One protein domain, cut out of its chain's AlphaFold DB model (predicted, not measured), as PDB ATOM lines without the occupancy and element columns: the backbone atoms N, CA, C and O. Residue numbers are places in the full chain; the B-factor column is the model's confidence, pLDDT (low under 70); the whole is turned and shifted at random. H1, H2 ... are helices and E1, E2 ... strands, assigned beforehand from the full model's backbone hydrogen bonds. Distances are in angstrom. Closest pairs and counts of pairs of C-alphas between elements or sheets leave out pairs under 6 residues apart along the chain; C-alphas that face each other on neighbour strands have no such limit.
ATOM      1  N   GLY A  20     -17.166 -23.443  -1.312       56.06
ATOM      2  CA  GLY A  20     -16.630 -22.468  -2.272       56.06
ATOM      3  C   GLY A  20     -17.051 -22.661  -3.728       56.06
ATOM      4  O   GLY A  20     -16.296 -23.238  -4.500       56.06
ATOM      5  N   GLN A  21     -18.230 -22.166  -4.113       69.06
ATOM      6  CA  GLN A  21     -18.615 -22.118  -5.524       69.06
ATOM      7  C   GLN A  21     -17.822 -21.019  -6.236       69.06
ATOM      8  O   GLN A  21     -18.050 -19.831  -6.010       69.06
ATOM      9  N   ASP A  22     -16.895 -21.427  -7.098       83.88
ATOM     10  CA  ASP A  22     -16.170 -20.518  -7.977       83.88
ATOM     11  C   ASP A  22     -17.142 -19.979  -9.039       83.88
ATOM     12  O   ASP A  22     -17.769 -20.740  -9.780       83.88
ATOM     13  N   THR A  23     -17.283 -18.660  -9.129       86.69
ATOM     14  CA  THR A  23     -18.213 -18.012 -10.066       86.69
ATOM     15  C   THR A  23     -17.481 -17.094 -11.035       86.69
ATOM     16  O   THR A  23     -16.411 -16.551 -10.749       86.69
ATOM     17  N   ILE A  24     -18.050 -16.924 -12.229       87.62
ATOM     18  CA  ILE A  24     -17.587 -15.903 -13.170       87.62
ATOM     19  C   ILE A  24     -18.176 -14.571 -12.703       87.62
ATOM     20  O   ILE A  24     -19.392 -14.438 -12.599       87.62
ATOM     21  N   SER A  25     -17.319 -13.590 -12.431       87.19
ATOM     22  CA  SER A  25     -17.729 -12.236 -12.060       87.19
ATOM     23  C   SER A  25     -17.134 -11.236 -13.041       87.19
ATOM     24  O   SER A  25     -15.953 -11.324 -13.369       87.19
ATOM     25  N   ALA A  26     -17.932 -10.251 -13.457       87.88
ATOM     26  CA  ALA A  26     -17.460  -9.131 -14.274       87.88
ATOM     27  C   ALA A  26     -16.419  -8.256 -13.546       87.88
ATOM     28  O   ALA A  26     -15.740  -7.451 -14.175       87.88
ATOM     29  N   MET A  27     -16.287  -8.411 -12.222       87.94
ATOM     30  CA  MET A  27     -15.270  -7.729 -11.418       87.94
ATOM     31  C   MET A  27     -13.892  -8.394 -11.521       87.94
ATOM     32  O   MET A  27     -12.905  -7.788 -11.112       87.94
ATOM     33  N   CYS A  28     -13.820  -9.617 -12.050       89.62
ATOM     34  CA  CYS A  28     -12.589 -10.383 -12.203       89.62
ATOM     35  C   CYS A  28     -12.095 -10.357 -13.651       89.62
ATOM     36  O   CYS A  28     -12.863 -10.133 -14.589       89.62
ATOM     37  N   LEU A  29     -10.799 -10.596 -13.842       89.06
ATOM     38  CA  LEU A  29     -10.226 -10.776 -15.175       89.06
ATOM     39  C   LEU A  29     -10.686 -12.104 -15.800       89.06
ATOM     40  O   LEU A  29     -11.221 -12.987 -15.130       89.06
ATOM     41  N   SER A  30     -10.499 -12.252 -17.111       89.50
ATOM     42  CA  SER A  30     -10.977 -13.426 -17.860       89.50
ATOM     43  C   SER A  30     -10.331 -14.745 -17.409       89.50
ATOM     44  O   SER A  30     -10.959 -15.809 -17.478       89.50
ATOM     45  N   ASP A  31      -9.098 -14.668 -16.914       88.31
ATOM     46  CA  ASP A  31      -8.308 -15.748 -16.322       88.31
ATOM     47  C   ASP A  31      -8.527 -15.908 -14.807       88.31
ATOM     48  O   ASP A  31      -7.869 -16.733 -14.179       88.31
ATOM     49  N   GLU A  32      -9.470 -15.174 -14.217       90.50
ATOM     50  CA  GLU A  32      -9.789 -15.219 -12.790       90.50
ATOM     51  C   GLU A  32     -11.194 -15.785 -12.533       90.50
ATOM     52  O   GLU A  32     -12.072 -15.832 -13.405       90.50
ATOM     53  N   ARG A  33     -11.416 -16.244 -11.303       92.38
ATOM     54  CA  ARG A  33     -12.720 -16.657 -10.785       92.38
ATOM     55  C   ARG A  33     -12.967 -16.010  -9.436       92.38
ATOM     56  O   ARG A  33     -12.046 -15.825  -8.647       92.38
ATOM     57  N   CYS A  34     -14.223 -15.672  -9.188       92.94
ATOM     58  CA  CYS A  34     -14.662 -15.163  -7.906       92.94
ATOM     59  C   CYS A  34     -14.859 -16.338  -6.949       92.94
ATOM     60  O   CYS A  34     -15.709 -17.193  -7.194       92.94
ATOM     61  N   THR A  35     -14.053 -16.394  -5.894       91.44
ATOM     62  CA  THR A  35     -14.030 -17.496  -4.927       91.44
ATOM     63  C   THR A  35     -13.878 -16.971  -3.504       91.44
ATOM     64  O   THR A  35     -13.593 -15.794  -3.293       91.44
ATOM     65  N   SER A  36     -14.055 -17.830  -2.501       89.81
ATOM     66  CA  SER A  36     -13.848 -17.444  -1.102       89.81
ATOM     67  C   SER A  36     -12.391 -17.047  -0.836       89.81
ATOM     68  O   SER A  36     -11.478 -17.699  -1.347       89.81
ATOM     69  N   VAL A  37     -12.177 -16.054   0.033       88.25
ATOM     70  CA  VAL A  37     -10.828 -15.623   0.468       88.25
ATOM     71  C   VAL A  37      -9.976 -16.818   0.896       88.25
ATOM     72  O   VAL A  37      -8.888 -17.013   0.368       88.25
ATOM     73  N   LYS A  38     -10.528 -17.675   1.762       87.81
ATOM     74  CA  LYS A  38      -9.832 -18.851   2.290       87.81
ATOM     75  C   LYS A  38      -9.333 -19.793   1.189       87.81
ATOM     76  O   LYS A  38      -8.177 -20.185   1.194       87.81
ATOM     77  N   ARG A  39     -10.190 -20.133   0.220       86.69
ATOM     78  CA  ARG A  39      -9.818 -21.026  -0.893       86.69
ATOM     79  C   ARG A  39      -8.711 -20.433  -1.763       86.69
ATOM     80  O   ARG A  39      -7.835 -21.170  -2.196       86.69
ATOM     81  N   CYS A  40      -8.733 -19.122  -1.998       87.44
ATOM     82  CA  CYS A  40      -7.665 -18.463  -2.746       87.44
ATOM     83  C   CYS A  40      -6.349 -18.413  -1.950       87.44
ATOM     84  O   CYS A  40      -5.278 -18.618  -2.517       87.44
ATOM     85  N   GLU A  41      -6.410 -18.196  -0.634       85.56
ATOM     86  CA  GLU A  41      -5.232 -18.222   0.245       85.56
ATOM     87  C   GLU A  41      -4.586 -19.610   0.330       85.56
ATOM     88  O   GLU A  41      -3.357 -19.701   0.288       85.56
ATOM     89  N   ASP A  42      -5.412 -20.660   0.393       86.69
ATOM     90  CA  ASP A  42      -4.993 -22.066   0.440       86.69
ATOM     91  C   ASP A  42      -4.445 -22.576  -0.912       86.69
ATOM     92  O   ASP A  42      -3.787 -23.619  -0.952       86.69
ATOM     93  N   SER A  43      -4.717 -21.871  -2.017       83.81
ATOM     94  CA  SER A  43      -4.199 -22.219  -3.346       83.81
ATOM     95  C   SER A  43      -2.713 -21.866  -3.505       83.81
ATOM     96  O   SER A  43      -2.188 -20.957  -2.856       83.81
ATOM     97  N   ASP A  44      -2.010 -22.628  -4.345       78.12
ATOM     98  CA  ASP A  44      -0.573 -22.474  -4.584       78.12
ATOM     99  C   ASP A  44      -0.257 -21.331  -5.572       78.12
ATOM    100  O   ASP A  44      -1.145 -20.730  -6.171       78.12
ATOM    101  N   ASP A  45       1.026 -21.014  -5.779       78.88
ATOM    102  CA  ASP A  45       1.459 -19.984  -6.741       78.88
ATOM    103  C   ASP A  45       1.646 -20.535  -8.169       78.88
ATOM    104  O   ASP A  45       2.380 -19.954  -8.969       78.88
ATOM    105  N   SER A  46       0.972 -21.639  -8.526       73.62
ATOM    106  CA  SER A  46       1.076 -22.288  -9.848       73.62
ATOM    107  C   SER A  46       0.435 -21.481 -10.996       73.62
ATOM    108  O   SER A  46       0.313 -21.974 -12.120       73.62
ATOM    109  N   GLY A  47       0.015 -20.240 -10.731       68.44
ATOM    110  CA  GLY A  47      -0.551 -19.309 -11.703       68.44
ATOM    111  C   GLY A  47       0.493 -18.685 -12.637       68.44
ATOM    112  O   GLY A  47       1.685 -18.603 -12.336       68.44
ATOM    113  N   ARG A  48       0.040 -18.176 -13.788       67.69
ATOM    114  CA  ARG A  48       0.875 -17.506 -14.800       67.69
ATOM    115  C   ARG A  48       1.543 -16.243 -14.277       67.69
ATOM    116  O   ARG A  48       2.529 -15.789 -14.854       67.69
ATOM    117  N   ARG A  49       0.983 -15.636 -13.230       66.69
ATOM    118  CA  ARG A  49       1.440 -14.345 -12.703       66.69
ATOM    119  C   ARG A  49       2.515 -14.469 -11.619       66.69
ATOM    120  O   ARG A  49       3.002 -13.432 -11.162       66.69
ATOM    121  N   GLY A  50       2.919 -15.691 -11.262       65.12
ATOM    122  CA  GLY A  50       3.930 -15.954 -10.237       65.12
ATOM    123  C   GLY A  50       3.522 -15.443  -8.851       65.12
ATOM    124  O   GLY A  50       2.339 -15.313  -8.547       65.12
ATOM    125  N   ILE A  51       4.510 -15.123  -8.009       62.19
ATOM    126  CA  ILE A  51       4.289 -14.670  -6.626       62.19
ATOM    127  C   ILE A  51       3.717 -13.242  -6.628       62.19
ATOM    128  O   ILE A  51       4.440 -12.267  -6.849       62.19
ATOM    129  N   ARG A  52       2.415 -13.108  -6.361       62.94
ATOM    130  CA  ARG A  52       1.712 -11.825  -6.189       62.94
ATOM    131  C   ARG A  52       0.731 -11.874  -5.012       62.94
ATOM    132  O   ARG A  52       0.343 -12.961  -4.593       62.94
ATOM    133  N   PRO A  53       0.301 -10.714  -4.477       62.53
ATOM    134  CA  PRO A  53      -0.741 -10.666  -3.451       62.53
ATOM    135  C   PRO A  53      -2.032 -11.359  -3.928       62.53
ATOM    136  O   PRO A  53      -2.638 -10.924  -4.909       62.53
ATOM    137  N   ARG A  54      -2.441 -12.431  -3.235       65.12
ATOM    138  CA  ARG A  54      -3.503 -13.370  -3.663       65.12
ATOM    139  C   ARG A  54      -4.920 -12.786  -3.660       65.12
ATOM    140  O   ARG A  54      -5.789 -13.280  -4.360       65.12
ATOM    141  N   SER A  55      -5.159 -11.708  -2.916       64.06
ATOM    142  CA  SER A  55      -6.500 -11.169  -2.635       64.06
ATOM    143  C   SER A  55      -6.654  -9.698  -3.036       64.06
ATOM    144  O   SER A  55      -7.280  -8.903  -2.342       64.06
ATOM    145  N   SER A  56      -6.071  -9.303  -4.172       68.00
ATOM    146  CA  SER A  56      -6.041  -7.884  -4.568       68.00
ATOM    147  C   SER A  56      -7.392  -7.308  -5.016       68.00
ATOM    148  O   SER A  56      -7.574  -6.091  -4.973       68.00
ATOM    149  N   ARG A  57      -8.340  -8.150  -5.454       85.00
ATOM    150  CA  ARG A  57      -9.596  -7.695  -6.064       85.00
ATOM    151  C   ARG A  57     -10.798  -8.415  -5.462       85.00
ATOM    152  O   ARG A  57     -10.912  -9.631  -5.558       85.00
ATOM    153  N   ILE A  58     -11.687  -7.652  -4.835       89.69
ATOM    154  CA  ILE A  58     -12.906  -8.158  -4.192       89.69
ATOM    155  C   ILE A  58     -14.014  -8.243  -5.244       89.69
ATOM    156  O   ILE A  58     -14.228  -7.297  -6.000       89.69
ATOM    157  N   CYS A  59     -14.719  -9.370  -5.280       91.69
ATOM    158  CA  CYS A  59     -15.814  -9.628  -6.222       91.69
ATOM    159  C   CYS A  59     -17.153  -9.929  -5.532       91.69
ATOM    160  O   CYS A  59     -18.150 -10.175  -6.208       91.69
ATOM    161  N   GLY A  60     -17.183  -9.908  -4.195       86.50
ATOM    162  CA  GLY A  60     -18.377 -10.100  -3.380       86.50
ATOM    163  C   GLY A  60     -18.055 -10.111  -1.885       86.50
ATOM    164  O   GLY A  60     -16.900  -9.975  -1.477       86.50
ATOM    165  N   THR A  61     -19.075 -10.295  -1.046       87.12
ATOM    166  CA  THR A  61     -18.894 -10.416   0.407       87.12
ATOM    167  C   THR A  61     -18.058 -11.654   0.726       87.12
ATOM    168  O   THR A  61     -18.480 -12.768   0.436       87.12
ATOM    169  N   GLN A  62     -16.870 -11.457   1.310       85.00
ATOM    170  CA  GLN A  62     -15.893 -12.524   1.595       85.00
ATOM    171  C   GLN A  62     -15.415 -13.303   0.354       85.00
ATOM    172  O   GLN A  62     -14.917 -14.427   0.475       85.00
ATOM    173  N   MET A  63     -15.524 -12.699  -0.834       90.12
ATOM    174  CA  MET A  63     -15.068 -13.296  -2.083       90.12
ATOM    175  C   MET A  63     -14.078 -12.402  -2.822       90.12
ATOM    176  O   MET A  63     -14.230 -11.180  -2.886       90.12
ATOM    177  N   VAL A  64     -13.068 -13.031  -3.413       91.62
ATOM    178  CA  VAL A  64     -11.971 -12.386  -4.134       91.62
ATOM    179  C   VAL A  64     -11.755 -13.050  -5.486       91.62
ATOM    180  O   VAL A  64     -12.059 -14.228  -5.679       91.62
ATOM    181  N   CYS A  65     -11.236 -12.278  -6.433       90.88
ATOM    182  CA  CYS A  65     -10.795 -12.783  -7.719       90.88
ATOM    183  C   CYS A  65      -9.464 -13.514  -7.544       90.88
ATOM    184  O   CYS A  65      -8.466 -12.899  -7.171       90.88
ATOM    185  N   CYS A  66      -9.469 -14.812  -7.827       89.25
ATOM    186  CA  CYS A  66      -8.303 -15.683  -7.774       89.25
ATOM    187  C   CYS A  66      -7.987 -16.218  -9.171       89.25
ATOM    188  O   CYS A  66      -8.906 -16.418  -9.972       89.25
ATOM    189  N   GLU A  67      -6.715 -16.463  -9.485       89.88
ATOM    190  CA  GLU A  67      -6.343 -16.970 -10.805       89.88
ATOM    191  C   GLU A  67      -6.869 -18.397 -10.993       89.88
ATOM    192  O   GLU A  67      -6.661 -19.280 -10.159       89.88
ATOM    193  N   LYS A  68      -7.533 -18.648 -12.123       89.25
ATOM    194  CA  LYS A  68      -8.134 -19.951 -12.417       89.25
ATOM    195  C   LYS A  68      -7.096 -21.077 -12.379       89.25
ATOM    196  O   LYS A  68      -7.378 -22.141 -11.847       89.25
ATOM    197  N   ALA A  69      -5.890 -20.835 -12.892       86.94
ATOM    198  CA  ALA A  69      -4.822 -21.834 -12.907       86.94
ATOM    199  C   ALA A  69      -4.407 -22.298 -11.495       86.94
ATOM    200  O   ALA A  69      -4.088 -23.473 -11.316       86.94
ATOM    201  N   GLN A  70      -4.453 -21.402 -10.501       87.12
ATOM    202  CA  GLN A  70      -4.158 -21.726  -9.100       87.12
ATOM    203  C   GLN A  70      -5.275 -22.578  -8.490       87.12
ATOM    204  O   GLN A  70      -5.005 -23.603  -7.865       87.12
ATOM    205  N   LEU A  71      -6.536 -22.211  -8.741       88.88
ATOM    206  CA  LEU A  71      -7.694 -22.991  -8.294       88.88
ATOM    207  C   LEU A  71      -7.708 -24.394  -8.919       88.88
ATOM    208  O   LEU A  71      -7.862 -25.382  -8.206       88.88
ATOM    209  N   ASP A  72      -7.432 -24.496 -10.221       88.56
ATOM    210  CA  ASP A  72      -7.342 -25.772 -10.938       88.56
ATOM    211  C   ASP A  72      -6.160 -26.637 -10.436       88.56
ATOM    212  O   ASP A  72      -6.211 -27.867 -10.485       88.56
ATOM    213  N   SER A  73      -5.059 -26.027  -9.980       86.94
ATOM    214  CA  SER A  73      -3.940 -26.737  -9.332       86.94
ATOM    215  C   SER A  73      -4.340 -27.275  -7.958       86.94
ATOM    216  O   SER A  73      -4.162 -28.461  -7.672       86.94
ATOM    217  N   TYR A  74      -4.964 -26.424  -7.143       86.94
ATOM    218  CA  TYR A  74      -5.454 -26.778  -5.816       86.94
ATOM    219  C   TYR A  74      -6.474 -27.922  -5.860       86.94
ATOM    220  O   TYR A  74      -6.383 -28.862  -5.070       86.94
ATOM    221  N   ASP A  75      -7.409 -27.895  -6.811       87.19
ATOM    222  CA  ASP A  75      -8.414 -28.951  -6.961       87.19
ATOM    223  C   ASP A  75      -7.796 -30.294  -7.349       87.19
ATOM    224  O   ASP A  75      -8.194 -31.331  -6.815       87.19
ATOM    225  N   ARG A  76      -6.777 -30.287  -8.218       86.62
ATOM    226  CA  ARG A  76      -6.013 -31.500  -8.549       86.62
ATOM    227  C   ARG A  76      -5.312 -32.066  -7.317       86.62
ATOM    228  O   ARG A  76      -5.433 -33.259  -7.048       86.62
ATOM    229  N   TRP A  77      -4.669 -31.213  -6.523       83.38
ATOM    230  CA  TRP A  77      -4.023 -31.624  -5.274       83.38
ATOM    231  C   TRP A  77      -5.023 -32.186  -4.248       83.38
ATOM    232  O   TRP A  77      -4.781 -33.225  -3.628       83.38
ATOM    233  N   MET A  78      -6.185 -31.547  -4.097       81.75
ATOM    234  CA  MET A  78      -7.248 -32.020  -3.206       81.75
ATOM    235  C   MET A  78      -7.845 -33.356  -3.666       81.75
ATOM    236  O   MET A  78      -8.154 -34.208  -2.826       81.75
ATOM    237  N   ALA A  79      -7.986 -33.567  -4.976       83.12
ATOM    238  CA  ALA A  79      -8.445 -34.836  -5.535       83.12
ATOM    239  C   ALA A  79      -7.447 -35.968  -5.243       83.12
ATOM    240  O   ALA A  79      -7.844 -37.005  -4.708       83.12
ATOM    241  N   GLU A  80      -6.149 -35.745  -5.474       80.31
ATOM    242  CA  GLU A  80      -5.084 -36.710  -5.153       80.31
ATOM    243  C   GLU A  80      -5.063 -37.088  -3.663       80.31
ATOM    244  O   GLU A  80      -4.886 -38.258  -3.303       80.31
ATOM    245  N   LYS A  81      -5.315 -36.112  -2.783       74.62
ATOM    246  CA  LYS A  81      -5.398 -36.314  -1.330       74.62
ATOM    247  C   LYS A  81      -6.629 -37.113  -0.892       74.62
ATOM    248  O   LYS A  81      -6.599 -37.768   0.143       74.62
ATOM    249  N   THR A  82      -7.721 -37.054  -1.651       64.19
ATOM    250  CA  THR A  82      -8.983 -37.724  -1.289       64.19
ATOM    251  C   THR A  82      -9.022 -39.176  -1.778       64.19
ATOM    252  O   THR A  82      -9.692 -40.011  -1.178       64.19
ATOM    253  N   THR A  83      -8.275 -39.515  -2.834       59.88
ATOM    254  CA  THR A  83      -8.185 -40.887  -3.374       59.88
ATOM    255  C   THR A  83      -7.113 -41.742  -2.683       59.88
ATOM    256  O   THR A  83      -7.038 -42.953  -2.900       59.88
ATOM    257  N   THR A  84      -6.286 -41.159  -1.816       50.16
ATOM    258  CA  THR A  84      -5.246 -41.889  -1.090       50.16
ATOM    259  C   THR A  84      -5.820 -42.573   0.160       50.16
ATOM    260  O   THR A  84      -5.948 -41.982   1.229       50.16
TER     261      THR A  84
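This is residues 20 to 84 of the 158 residues of the protein "Uncharacterized protein, isoform B" of Drosophila simulans (UniProt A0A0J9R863). A small head, a three-stranded sheet with the short helix H1 over its strand E3, sends out the long helix H2 as an arm, whose residues 78 to 83 stick out. Two long stretches with no named element, residues 20 to 31 and 43 to 57, belong to the head. The printed part has 65 residues, with two named helices and three named strands in the order E1, H1, E2, E3, H2; the antiparallel sheet runs E1, E3, E2, and the class is mixed. It is compact, with a radius of gyration of the C-alphas of 11.4 A, but elongated, spanning 37 by 24 by 18 A.

Past residues 20 to 31 you reach edge strand E1, residues 32 to 36. Beside it look for inner strand E3, residues 63 to 67, antiparallel at 140 degrees, with N 33 and O 66 2.8 A apart. Edge strand E2, residues 58 to 60, forms a hairpin with E3, at 127 degrees, with N 59 and O 63 3.0 A apart. H1, residues 37 to 42, is over E3 at a height over the sheet of 9.2 A; the closest C-alphas, of Val 37 and Met 63, are 5.5 A apart. E1, H1 and E2 make a split strand-helix-strand unit, two strands running the same way with E3 between them, its crossover right-handed. H2, residues 68 to 83, only grazes the sheet, with residues 68 to 71. With residues 70 to 74 alone it touches H1, at a steep tilt of 63 degrees, the same way; the closest C-alphas, of Cys 40 and Leu 71, are 7.2 A apart. In H1 and H2 every O i to N i+4 pair is within hydrogen-bond range.

Find C-alpha 32 at (-9.789, -15.219, -12.790), where E1 begins its 12.6 A. H1 and E2 are short; E3 covers 12.9 A. H2 runs 22.8 A to C-alpha 83 at (-8.185, -40.887, -3.374).

The C-alphas farthest apart, of Ala 26 and Thr 84, are 37.4 A apart. The printed part has no cut; the link from H1 to E2 is long. Confidence is under 70 at residues 20 to 21, 47 to 56 and 82 to 84.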